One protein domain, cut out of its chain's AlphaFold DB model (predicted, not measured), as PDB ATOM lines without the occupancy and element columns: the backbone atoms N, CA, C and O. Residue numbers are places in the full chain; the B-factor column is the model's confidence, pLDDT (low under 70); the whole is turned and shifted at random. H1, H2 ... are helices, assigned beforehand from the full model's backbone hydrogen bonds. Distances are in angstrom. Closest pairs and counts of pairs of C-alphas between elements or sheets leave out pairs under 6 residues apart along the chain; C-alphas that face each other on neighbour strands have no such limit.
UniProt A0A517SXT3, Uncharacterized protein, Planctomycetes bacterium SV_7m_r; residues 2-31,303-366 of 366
ATOM      1  N   ASN A   2      99.029 113.456 111.571       69.19
ATOM      2  CA  ASN A   2     100.286 113.224 112.288       69.19
ATOM      3  C   ASN A   2     100.049 113.225 113.805       69.19
ATOM      4  O   ASN A   2      99.685 114.260 114.362       69.19
ATOM      5  N   SER A   3     100.307 112.097 114.470       71.38
ATOM      6  CA  SER A   3     100.181 111.940 115.931       71.38
ATOM      7  C   SER A   3     100.913 113.038 116.714       71.38
ATOM      8  O   SER A   3     100.423 113.519 117.731       71.38
ATOM      9  N   LYS A   4     102.036 113.528 116.177       66.94
ATOM     10  CA  LYS A   4     102.825 114.632 116.744       66.94
ATOM     11  C   LYS A   4     102.083 115.974 116.774       66.94
ATOM     12  O   LYS A   4     102.236 116.730 117.727       66.94
ATOM     13  N   ALA A   5     101.288 116.279 115.747       66.12
ATOM     14  CA  ALA A   5     100.530 117.531 115.685       66.12
ATOM     15  C   ALA A   5      99.359 117.519 116.675       66.12
ATOM     16  O   ALA A   5      99.069 118.535 117.300       66.12
ATOM     17  N   PHE A   6      98.735 116.350 116.850       66.06
ATOM     18  CA  PHE A   6      97.677 116.156 117.834       66.06
ATOM     19  C   PHE A   6      98.205 116.350 119.259       66.06
ATOM     20  O   PHE A   6      97.648 117.144 120.007       66.06
ATOM     21  N   GLN A   7      99.338 115.723 119.589       71.88
ATOM     22  CA  GLN A   7      99.933 115.801 120.924       71.88
ATOM     23  C   GLN A   7     100.406 117.218 121.288       71.88
ATOM     24  O   GLN A   7     100.160 117.681 122.398       71.88
ATOM     25  N   LEU A   8     100.981 117.958 120.330       71.94
ATOM     26  CA  LEU A   8     101.349 119.365 120.531       71.94
ATOM     27  C   LEU A   8     100.125 120.247 120.832       71.94
ATOM     28  O   LEU A   8     100.186 121.136 121.679       71.94
ATOM     29  N   ALA A   9      99.010 120.010 120.134       67.56
ATOM     30  CA  ALA A   9      97.769 120.732 120.381       67.56
ATOM     31  C   ALA A   9      97.204 120.406 121.770       67.56
ATOM     32  O   ALA A   9      96.721 121.304 122.458       67.56
ATOM     33  N   THR A  10      97.311 119.149 122.213       71.75
ATOM     34  CA  THR A  10      96.853 118.738 123.547       71.75
ATOM     35  C   THR A  10      97.663 119.422 124.649       71.75
ATOM     36  O   THR A  10      97.069 120.035 125.533       71.75
ATOM     37  N   ASP A  11      98.996 119.415 124.552       73.38
ATOM     38  CA  ASP A  11      99.884 120.022 125.557       73.38
ATOM     39  C   ASP A  11      99.690 121.544 125.660       73.38
ATOM     40  O   ASP A  11      99.633 122.097 126.761       73.38
ATOM     41  N   LEU A  12      99.521 122.230 124.522       70.56
ATOM     42  CA  LEU A  12      99.247 123.670 124.487       70.56
ATOM     43  C   LEU A  12      97.905 124.004 125.150       70.56
ATOM     44  O   LEU A  12      97.804 124.965 125.913       70.56
ATOM     45  N   THR A  13      96.877 123.202 124.868       68.12
ATOM     46  CA  THR A  13      95.542 123.395 125.444       68.12
ATOM     47  C   THR A  13      95.580 123.151 126.950       68.12
ATOM     48  O   THR A  13      95.005 123.926 127.707       68.12
ATOM     49  N   LEU A  14      96.320 122.135 127.401       71.94
ATOM     50  CA  LEU A  14      96.477 121.831 128.820       71.94
ATOM     51  C   LEU A  14      97.204 122.961 129.564       71.94
ATOM     52  O   LEU A  14      96.764 123.365 130.639       71.94
ATOM     53  N   ALA A  15      98.271 123.513 128.978       72.12
ATOM     54  CA  ALA A  15      99.001 124.643 129.550       72.12
ATOM     55  C   ALA A  15      98.131 125.906 129.617       72.12
ATOM     56  O   ALA A  15      98.120 126.599 130.635       72.12
ATOM     57  N   PHE A  16      97.353 126.181 128.568       73.00
ATOM     58  CA  PHE A  16      96.429 127.311 128.544       73.00
ATOM     59  C   PHE A  16      95.333 127.165 129.604       73.00
ATOM     60  O   PHE A  16      95.130 128.077 130.402       73.00
ATOM     61  N   VAL A  17      94.682 126.000 129.672       72.00
ATOM     62  CA  VAL A  17      93.638 125.712 130.667       72.00
ATOM     63  C   VAL A  17      94.209 125.763 132.081       72.00
ATOM     64  O   VAL A  17      93.603 126.379 132.949       72.00
ATOM     65  N   SER A  18      95.393 125.195 132.320       70.62
ATOM     66  CA  SER A  18      96.049 125.239 133.631       70.62
ATOM     67  C   SER A  18      96.364 126.670 134.057       70.62
ATOM     68  O   SER A  18      96.035 127.056 135.176       70.62
ATOM     69  N   THR A  19      96.918 127.483 133.156       72.00
ATOM     70  CA  THR A  19      97.221 128.891 133.446       72.00
ATOM     71  C   THR A  19      95.937 129.670 133.719       72.00
ATOM     72  O   THR A  19      95.875 130.439 134.669       72.00
ATOM     73  N   PHE A  20      94.878 129.422 132.948       70.12
ATOM     74  CA  PHE A  20      93.582 130.068 133.128       70.12
ATOM     75  C   PHE A  20      92.910 129.676 134.452       70.12
ATOM     76  O   PHE A  20      92.378 130.534 135.149       70.12
ATOM     77  N   VAL A  21      92.985 128.400 134.840       71.75
ATOM     78  CA  VAL A  21      92.471 127.906 136.125       71.75
ATOM     79  C   VAL A  21      93.270 128.481 137.285       71.75
ATOM     80  O   VAL A  21      92.656 128.908 138.253       71.75
ATOM     81  N   ILE A  22      94.601 128.546 137.196       70.88
ATOM     82  CA  ILE A  22      95.436 129.167 138.235       70.88
ATOM     83  C   ILE A  22      95.104 130.653 138.347       70.88
ATOM     84  O   ILE A  22      94.903 131.139 139.450       70.88
ATOM     85  N   ILE A  23      94.968 131.354 137.222       69.88
ATOM     86  CA  ILE A  23      94.580 132.765 137.205       69.88
ATOM     87  C   ILE A  23      93.212 132.956 137.876       69.88
ATOM     88  O   ILE A  23      93.094 133.811 138.741       69.88
ATOM     89  N   ILE A  24      92.198 132.149 137.542       70.12
ATOM     90  CA  ILE A  24      90.865 132.239 138.166       70.12
ATOM     91  C   ILE A  24      90.906 131.868 139.651       70.12
ATOM     92  O   ILE A  24      90.312 132.563 140.470       70.12
ATOM     93  N   ALA A  25      91.573 130.768 140.002       65.69
ATOM     94  CA  ALA A  25      91.632 130.250 141.367       65.69
ATOM     95  C   ALA A  25      92.403 131.186 142.296       65.69
ATOM     96  O   ALA A  25      92.099 131.280 143.480       65.69
ATOM     97  N   ALA A  26      93.391 131.878 141.744       64.62
ATOM     98  CA  ALA A  26      94.209 132.818 142.467       64.62
ATOM     99  C   ALA A  26      93.690 134.262 142.326       64.62
ATOM    100  O   ALA A  26      94.329 135.191 142.806       64.62
ATOM    101  N   TRP A  27      92.527 134.473 141.702       64.81
ATOM    102  CA  TRP A  27      91.921 135.792 141.551       64.81
ATOM    103  C   TRP A  27      91.264 136.249 142.860       64.81
ATOM    104  O   TRP A  27      90.558 135.443 143.476       64.81
ATOM    105  N   PRO A  28      91.446 137.511 143.307       61.75
ATOM    106  CA  PRO A  28      90.874 137.971 144.567       61.75
ATOM    107  C   PRO A  28      89.378 137.727 144.623       61.75
ATOM    108  O   PRO A  28      88.650 138.052 143.675       61.75
ATOM    109  N   ALA A  29      88.916 137.182 145.752       67.38
ATOM    110  CA  ALA A  29      87.498 137.149 146.055       67.38
ATOM    111  C   ALA A  29      86.965 138.574 145.882       67.38
ATOM    112  O   ALA A  29      87.564 139.531 146.369       67.38
ATOM    113  N   THR A  30      85.882 138.723 145.116       71.94
ATOM    114  CA  THR A  30      85.321 140.038 144.798       71.94
ATOM    115  C   THR A  30      85.122 140.827 146.079       71.94
ATOM    116  O   THR A  30      84.235 140.483 146.865       71.94
ATOM    117  N   VAL A  31      85.916 141.881 146.270       76.94
ATOM    118  CA  VAL A  31      85.716 142.787 147.392       76.94
ATOM    119  C   VAL A  31      84.351 143.424 147.183       76.94
ATOM    120  O   VAL A  31      84.033 143.973 146.124       76.94
ATOM    121  N   SER A 303      87.668 145.165 137.395       67.12
ATOM    122  CA  SER A 303      88.332 146.079 136.473       67.12
ATOM    123  C   SER A 303      88.508 145.330 135.147       67.12
ATOM    124  O   SER A 303      89.229 144.325 135.120       67.12
ATOM    125  N   PRO A 304      87.850 145.762 134.056       71.44
ATOM    126  CA  PRO A 304      87.967 145.087 132.768       71.44
ATOM    127  C   PRO A 304      89.430 145.036 132.312       71.44
ATOM    128  O   PRO A 304      89.835 144.098 131.633       71.44
ATOM    129  N   LEU A 305      90.242 145.994 132.769       69.56
ATOM    130  CA  LEU A 305      91.668 146.077 132.495       69.56
ATOM    131  C   LEU A 305      92.454 144.923 133.130       69.56
ATOM    132  O   LEU A 305      93.289 144.334 132.456       69.56
ATOM    133  N   ALA A 306      92.168 144.541 134.379       69.44
ATOM    134  CA  ALA A 306      92.883 143.438 135.032       69.44
ATOM    135  C   ALA A 306      92.649 142.106 134.302       69.44
ATOM    136  O   ALA A 306      93.596 141.377 134.008       69.44
ATOM    137  N   PHE A 307      91.394 141.829 133.932       73.12
ATOM    138  CA  PHE A 307      91.044 140.658 133.126       73.12
ATOM    139  C   PHE A 307      91.739 140.681 131.757       73.12
ATOM    140  O   PHE A 307      92.310 139.676 131.337       73.12
ATOM    141  N   GLN A 308      91.739 141.832 131.077       75.25
ATOM    142  CA  GLN A 308      92.415 141.993 129.789       75.25
ATOM    143  C   GLN A 308      93.929 141.776 129.892       75.25
ATOM    144  O   GLN A 308      94.493 141.089 129.046       75.25
ATOM    145  N   VAL A 309      94.584 142.298 130.933       75.00
ATOM    146  CA  VAL A 309      96.023 142.097 131.161       75.00
ATOM    147  C   VAL A 309      96.331 140.624 131.404       75.00
ATOM    148  O   VAL A 309      97.231 140.088 130.765       75.00
ATOM    149  N   ALA A 310      95.565 139.945 132.261       72.81
ATOM    150  CA  ALA A 310      95.762 138.520 132.520       72.81
ATOM    151  C   ALA A 310      95.551 137.668 131.259       72.81
ATOM    152  O   ALA A 310      96.337 136.761 130.977       72.81
ATOM    153  N   LEU A 311      94.532 137.996 130.460       74.94
ATOM    154  CA  LEU A 311      94.262 137.336 129.187       74.94
ATOM    155  C   LEU A 311      95.393 137.565 128.176       74.94
ATOM    156  O   LEU A 311      95.826 136.613 127.527       74.94
ATOM    157  N   LEU A 312      95.913 138.790 128.071       77.19
ATOM    158  CA  LEU A 312      97.058 139.105 127.213       77.19
ATOM    159  C   LEU A 312      98.316 138.360 127.665       77.19
ATOM    160  O   LEU A 312      99.013 137.797 126.826       77.19
ATOM    161  N   LEU A 313      98.581 138.293 128.971       73.81
ATOM    162  CA  LEU A 313      99.730 137.569 129.511       73.81
ATOM    163  C   LEU A 313      99.627 136.069 129.211       73.81
ATOM    164  O   LEU A 313     100.580 135.471 128.711       73.81
ATOM    165  N   GLY A 314      98.448 135.478 129.422       74.94
ATOM    166  CA  GLY A 314      98.172 134.086 129.065       74.94
ATOM    167  C   GLY A 314      98.344 133.819 127.566       74.94
ATOM    168  O   GLY A 314      98.919 132.803 127.176       74.94
ATOM    169  N   LEU A 315      97.917 134.755 126.714       75.94
ATOM    170  CA  LEU A 315      98.065 134.649 125.264       75.94
ATOM    171  C   LEU A 315      99.531 134.771 124.823       75.94
ATOM    172  O   LEU A 315      99.978 133.980 123.994       75.94
ATOM    173  N   VAL A 316     100.303 135.690 125.409       75.06
ATOM    174  CA  VAL A 316     101.748 135.822 125.157       75.06
ATOM    175  C   VAL A 316     102.490 134.551 125.566       75.06
ATOM    176  O   VAL A 316     103.313 134.058 124.796       75.06
ATOM    177  N   VAL A 317     102.165 133.970 126.726       74.56
ATOM    178  CA  VAL A 317     102.758 132.702 127.180       74.56
ATOM    179  C   VAL A 317     102.398 131.560 126.227       74.56
ATOM    180  O   VAL A 317     103.284 130.810 125.820       74.56
ATOM    181  N   ALA A 318     101.138 131.452 125.796       74.81
ATOM    182  CA  ALA A 318     100.701 130.402 124.875       74.81
ATOM    183  C   ALA A 318     101.357 130.521 123.485       74.81
ATOM    184  O   ALA A 318     101.855 129.535 122.931       74.81
ATOM    185  N   VAL A 319     101.403 131.729 122.918       76.56
ATOM    186  CA  VAL A 319     102.036 131.981 121.613       76.56
ATOM    187  C   VAL A 319     103.552 131.786 121.701       76.56
ATOM    188  O   VAL A 319     104.137 131.125 120.838       76.56
ATOM    189  N   GLY A 320     104.178 132.293 122.767       75.94
ATOM    190  CA  GLY A 320     105.599 132.119 123.048       75.94
ATOM    191  C   GLY A 320     105.980 130.647 123.182       75.94
ATOM    192  O   GLY A 320     106.941 130.205 122.552       75.94
ATOM    193  N   PHE A 321     105.173 129.859 123.900       74.38
ATOM    194  CA  PHE A 321     105.375 128.419 124.054       74.38
ATOM    195  C   PHE A 321     105.377 127.694 122.706       74.38
ATOM    196  O   PHE A 321     106.294 126.921 122.429       74.38
ATOM    197  N   LYS A 322     104.411 127.991 121.825       74.62
ATOM    198  CA  LYS A 322     104.335 127.386 120.486       74.62
ATOM    199  C   LYS A 322     105.540 127.754 119.615       74.62
ATOM    200  O   LYS A 322     106.131 126.887 118.968       74.62
ATOM    201  N   ALA A 323     105.924 129.030 119.592       75.69
ATOM    202  CA  ALA A 323     107.096 129.481 118.839       75.69
ATOM    203  C   ALA A 323     108.390 128.826 119.360       75.69
ATOM    204  O   ALA A 323     109.276 128.458 118.584       75.69
ATOM    205  N   TRP A 324     108.489 128.624 120.674       70.94
ATOM    206  CA  TRP A 324     109.634 127.981 121.314       70.94
ATOM    207  C   TRP A 324     109.680 126.464 121.146       70.94
ATOM    208  O   TRP A 324     110.773 125.923 120.960       70.94
ATOM    209  N   SER A 325     108.538 125.773 121.149       75.00
ATOM    210  CA  SER A 325     108.484 124.327 120.907       75.00
ATOM    211  C   SER A 325     108.924 123.966 119.487       75.00
ATOM    212  O   SER A 325     109.476 122.893 119.267       75.00
ATOM    213  N   ILE A 326     108.725 124.879 118.529       80.19
ATOM    214  CA  ILE A 326     109.209 124.725 117.150       80.19
ATOM    215  C   ILE A 326     110.737 124.852 117.090       80.19
ATOM    216  O   ILE A 326     111.390 124.054 116.423       80.19
ATOM    217  N   LYS A 327     111.324 125.827 117.799       78.75
ATOM    218  CA  LYS A 327     112.776 126.080 117.756       78.75
ATOM    219  C   LYS A 327     113.618 125.002 118.435       78.75
ATOM    220  O   LYS A 327     114.797 124.877 118.111       78.75
ATOM    221  N   SER A 328     113.079 124.248 119.393       78.00
ATOM    222  CA  SER A 328     113.817 123.107 119.961       78.00
ATOM    223  C   SER A 328     112.869 121.972 120.323       78.00
ATOM    224  O   SER A 328     112.315 121.958 121.427       78.00
ATOM    225  N   PRO A 329     112.655 121.040 119.383       81.44
ATOM    226  CA  PRO A 329     111.745 119.932 119.587       81.44
ATOM    227  C   PRO A 329     112.305 118.955 120.622       81.44
ATOM    228  O   PRO A 329     113.510 118.725 120.718       81.44
ATOM    229  N   ARG A 330     111.397 118.347 121.385       81.56
ATOM    230  CA  ARG A 330     111.719 117.264 122.313       81.56
ATOM    231  C   ARG A 330     112.125 116.019 121.520       81.56
ATOM    232  O   ARG A 330     111.466 115.671 120.537       81.56
ATOM    233  N   ILE A 331     113.183 115.335 121.947       88.81
ATOM    234  CA  ILE A 331     113.635 114.100 121.296       88.81
ATOM    235  C   ILE A 331     112.713 112.969 121.753       88.81
ATOM    236  O   ILE A 331     112.616 112.679 122.949       88.81
ATOM    237  N   ALA A 332     111.999 112.356 120.810       88.94
ATOM    238  CA  ALA A 332     111.085 111.257 121.102       88.94
ATOM    239  C   ALA A 332     111.852 110.031 121.629       88.94
ATOM    240  O   ALA A 332     112.921 109.703 121.121       88.94
ATOM    241  N   GLY A 333     111.299 109.356 122.639       89.56
ATOM    242  CA  GLY A 333     111.871 108.129 123.211       89.56
ATOM    243  C   GLY A 333     112.966 108.335 124.263       89.56
ATOM    244  O   GLY A 333     113.341 107.374 124.923       89.56
ATOM    245  N   GLN A 334     113.447 109.563 124.479       91.75
ATOM    246  CA  GLN A 334     114.386 109.844 125.565       91.75
ATOM    247  C   GLN A 334     113.668 110.239 126.868       91.75
ATOM    248  O   GLN A 334     112.724 111.042 126.826       91.75
ATOM    249  N   PRO A 335     114.130 109.743 128.035       89.12
ATOM    250  CA  PRO A 335     113.603 110.165 129.331       89.12
ATOM    251  C   PRO A 335     113.812 111.673 129.541       89.12
ATOM    252  O   PRO A 335     114.693 112.281 128.937       89.12
ATOM    253  N   PHE A 336     112.993 112.300 130.394       80.44
ATOM    254  CA  PHE A 336     112.992 113.760 130.588       80.44
ATOM    255  C   PHE A 336     114.377 114.326 130.942       80.44
ATOM    256  O   PHE A 336     114.793 115.320 130.355       80.44
ATOM    257  N   PHE A 337     115.118 113.649 131.821       85.56
ATOM    258  CA  PHE A 337     116.464 114.058 132.237       85.56
ATOM    259  C   PHE A 337     117.545 113.862 131.164       85.56
ATOM    260  O   PHE A 337     118.621 114.436 131.289       85.56
ATOM    261  N   ALA A 338     117.271 113.085 130.111       89.88
ATOM    262  CA  ALA A 338     118.180 112.911 128.976       89.88
ATOM    263  C   ALA A 338     117.932 113.930 127.852       89.88
ATOM    264  O   ALA A 338     118.656 113.937 126.860       89.88
ATOM    265  N   GLN A 339     116.916 114.790 127.986       89.44
ATOM    266  CA  GLN A 339     116.669 115.853 127.019       89.44
ATOM    267  C   GLN A 339     117.801 116.896 127.066       89.44
ATOM    268  O   GLN A 339     118.423 117.085 128.114       89.44
ATOM    269  N   PRO A 340     118.051 117.631 125.967       86.75
ATOM    270  CA  PRO A 340     119.026 118.716 125.960       86.75
ATOM    271  C   PRO A 340     118.776 119.695 127.114       86.75
ATOM    272  O   PRO A 340     117.622 120.034 127.389       86.75
ATOM    273  N   GLN A 341     119.837 120.210 127.746       79.75
ATOM    274  CA  GLN A 341     119.722 121.151 128.875       79.75
ATOM    275  C   GLN A 341     118.811 122.350 128.562       79.75
ATOM    276  O   GLN A 341     118.093 122.832 129.432       79.75
ATOM    277  N   GLN A 342     118.765 122.780 127.298       75.44
ATOM    278  CA  GLN A 342     117.866 123.838 126.837       75.44
ATOM    279  C   GLN A 342     116.379 123.485 126.987       75.44
ATOM    280  O   GLN A 342     115.573 124.374 127.231       75.44
ATOM    281  N   VAL A 343     115.996 122.215 126.834       76.19
ATOM    282  CA  VAL A 343     114.615 121.742 127.015       76.19
ATOM    283  C   VAL A 343     114.274 121.679 128.502       76.19
ATOM    284  O   VAL A 343     113.202 122.131 128.898       76.19
ATOM    285  N   ILE A 344     115.194 121.185 129.333       78.75
ATOM    286  CA  ILE A 344     115.010 121.092 130.791       78.75
ATOM    287  C   ILE A 344     114.897 122.492 131.410       78.75
ATOM    288  O   ILE A 344     113.958 122.761 132.158       78.75
ATOM    289  N   GLY A 345     115.793 123.410 131.032       78.56
ATOM    290  CA  GLY A 345     115.768 124.798 131.491       78.56
ATOM    291  C   GLY A 345     114.447 125.507 131.174       78.56
ATOM    292  O   GLY A 345     113.962 126.279 131.991       78.56
ATOM    293  N   ARG A 346     113.802 125.186 130.044       72.44
ATOM    294  CA  ARG A 346     112.503 125.775 129.663       72.44
ATOM    295  C   ARG A 346     111.365 125.337 130.565       72.44
ATOM    296  O   ARG A 346     110.572 126.172 130.997       72.44
ATOM    297  N   TRP A 347     111.289 124.040 130.844       76.25
ATOM    298  CA  TRP A 347     110.295 123.514 131.772       76.25
ATOM    299  C   TRP A 347     110.490 124.125 133.153       76.25
ATOM    300  O   TRP A 347     109.529 124.645 133.708       76.25
ATOM    301  N   ALA A 348     111.733 124.200 133.633       78.44
ATOM    302  CA  ALA A 348     112.044 124.880 134.883       78.44
ATOM    303  C   ALA A 348     111.589 126.351 134.872       78.44
ATOM    304  O   ALA A 348     110.907 126.772 135.800       78.44
ATOM    305  N   THR A 349     111.868 127.123 133.813       76.12
ATOM    306  CA  THR A 349     111.427 128.530 133.737       76.12
ATOM    307  C   THR A 349     109.909 128.691 133.719       76.12
ATOM    308  O   THR A 349     109.395 129.600 134.363       76.12
ATOM    309  N   LEU A 350     109.174 127.807 133.034       73.69
ATOM    310  CA  LEU A 350     107.709 127.841 133.022       73.69
ATOM    311  C   LEU A 350     107.131 127.464 134.386       73.69
ATOM    312  O   LEU A 350     106.214 128.129 134.858       73.69
ATOM    313  N   THR A 351     107.685 126.442 135.040       74.88
ATOM    314  CA  THR A 351     107.271 126.042 136.389       74.88
ATOM    315  C   THR A 351     107.569 127.140 137.407       74.88
ATOM    316  O   THR A 351     106.725 127.416 138.250       74.88
ATOM    317  N   VAL A 352     108.718 127.814 137.303       77.38
ATOM    318  CA  VAL A 352     109.068 128.952 138.165       77.38
ATOM    319  C   VAL A 352     108.137 130.138 137.916       77.38
ATOM    320  O   VAL A 352     107.635 130.707 138.877       77.38
ATOM    321  N   LEU A 353     107.835 130.488 136.661       73.81
ATOM    322  CA  LEU A 353     106.876 131.557 136.346       73.81
ATOM    323  C   LEU A 353     105.469 131.240 136.866       73.81
ATOM    324  O   LEU A 353     104.822 132.111 137.440       73.81
ATOM    325  N   ALA A 354     105.016 129.993 136.717       72.81
ATOM    326  CA  ALA A 354     103.745 129.540 137.269       72.81
ATOM    327  C   ALA A 354     103.742 129.585 138.807       72.81
ATOM    328  O   ALA A 354     102.768 130.036 139.402       72.81
ATOM    329  N   ALA A 355     104.842 129.174 139.448       74.00
ATOM    330  CA  ALA A 355     104.993 129.214 140.899       74.00
ATOM    331  C   ALA A 355     105.035 130.651 141.438       74.00
ATOM    332  O   ALA A 355     104.358 130.942 142.416       74.00
ATOM    333  N   ILE A 356     105.764 131.566 140.787       76.06
ATOM    334  CA  ILE A 356     105.772 132.996 141.134       76.06
ATOM    335  C   ILE A 356     104.368 133.573 140.968       76.06
ATOM    336  O   ILE A 356     103.883 134.243 141.873       76.06
ATOM    337  N   GLY A 357     103.696 133.273 139.850       72.56
ATOM    338  CA  GLY A 357     102.313 133.682 139.620       72.56
ATOM    339  C   GLY A 357     101.392 133.217 140.747       72.56
ATOM    340  O   GLY A 357     100.642 134.025 141.281       72.56
ATOM    341  N   PHE A 358     101.508 131.955 141.168       69.69
ATOM    342  CA  PHE A 358     100.741 131.403 142.283       69.69
ATOM    343  C   PHE A 358     101.055 132.098 143.615       69.69
ATOM    344  O   PHE A 358     100.131 132.549 144.287       69.69
ATOM    345  N   VAL A 359     102.338 132.240 143.974       72.06
ATOM    346  CA  VAL A 359     102.767 132.869 145.236       72.06
ATOM    347  C   VAL A 359     102.290 134.312 145.311       72.06
ATOM    348  O   VAL A 359     101.604 134.658 146.268       72.06
ATOM    349  N   VAL A 360     102.581 135.121 144.285       72.06
ATOM    350  CA  VAL A 360     102.184 136.538 144.214       72.06
ATOM    351  C   VAL A 360     100.685 136.679 144.415       72.06
ATOM    352  O   VAL A 360     100.243 137.518 145.197       72.06
ATOM    353  N   SER A 361      99.909 135.817 143.765       59.88
ATOM    354  CA  SER A 361      98.468 135.805 143.937       59.88
ATOM    355  C   SER A 361      98.084 135.444 145.374       59.88
ATOM    356  O   SER A 361      97.394 136.215 146.023       59.88
ATOM    357  N   THR A 362      98.592 134.346 145.942       65.06
ATOM    358  CA  THR A 362      98.255 133.969 147.328       65.06
ATOM    359  C   THR A 362      98.628 135.037 148.362       65.06
ATOM    360  O   THR A 362      97.867 135.247 149.297       65.06
ATOM    361  N   THR A 363      99.745 135.752 148.181       67.94
ATOM    362  CA  THR A 363     100.191 136.812 149.103       67.94
ATOM    363  C   THR A 363      99.469 138.143 148.931       67.94
ATOM    364  O   THR A 363      99.443 138.927 149.867       67.94
ATOM    365  N   LEU A 364      98.924 138.437 147.747       55.28
ATOM    366  CA  LEU A 364      98.143 139.660 147.513       55.28
ATOM    367  C   LEU A 364      96.655 139.479 147.845       55.28
ATOM    368  O   LEU A 364      95.920 140.464 147.903       55.28
ATOM    369  N   LEU A 365      96.203 138.233 148.006       51.03
ATOM    370  CA  LEU A 365      94.814 137.881 148.295       51.03
ATOM    371  C   LEU A 365      94.514 137.574 149.766       51.03
ATOM    372  O   LEU A 365      93.341 137.637 150.140       51.03
ATOM    373  N   GLY A 366      95.513 137.135 150.532       45.78
ATOM    374  CA  GLY A 366      95.392 136.880 151.969       45.78
ATOM    375  C   GLY A 366      95.700 138.132 152.762       45.78
ATOM    376  O   GLY A 366      94.967 138.378 153.745       45.78
TER     377      GLY A 366
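This is residues 2 to 31 and 303 to 366 of the 366 residues of an uncharacterized protein of Planctomycetes bacterium SV_7m_r (UniProt A0A517SXT3). Three long helices run lengthwise at shallow tilts in a loose triangle: H1 and H2 are paired opposite ways, and H3 runs beside them with few contacts. The printed part has 94 residues with three named helices, in the order H1, H2, H3, and no named strand; the class is all helix. It is loose, with a radius of gyration of the C-alphas of 15.5 A, and elongated, spanning 50 by 25 by 17 A.

H1, residues 3 to 25, begins at C-alpha 3 (100.181, 111.940, 115.931) and is 32.5 A long. H2, residues 304 to 327, is 34.7 A long. H3, residues 341 to 365, is 35.7 A long and ends at C-alpha 365 (94.814, 137.881, 148.295).

H1 and H2 touch, closest at the C-alphas of Phe 16 and Ala 318, 6.4 A apart, at a shallow tilt of 27 degrees, opposite ways. H1 and H3 are close but not clearly touching, closest at the C-alphas of Ile 22 and Phe 358, 7.0 A apart, at a shallow tilt of 22 degrees, the same way. H2 and H3 are near each other. In H1, H2 and H3 every O i to N i+4 pair is within hydrogen-bond range.

The C-alphas farthest apart, Val 31 and Gly 333, are 49.7 A apart. Residues 32 to 302 are cut out; C-alphas 31 and 303 are 11.7 A apart. H2 to H3 is a long link. Mean pLDDT of the printed part is 73.6, with 22 residues under 70, among them 361 to 366.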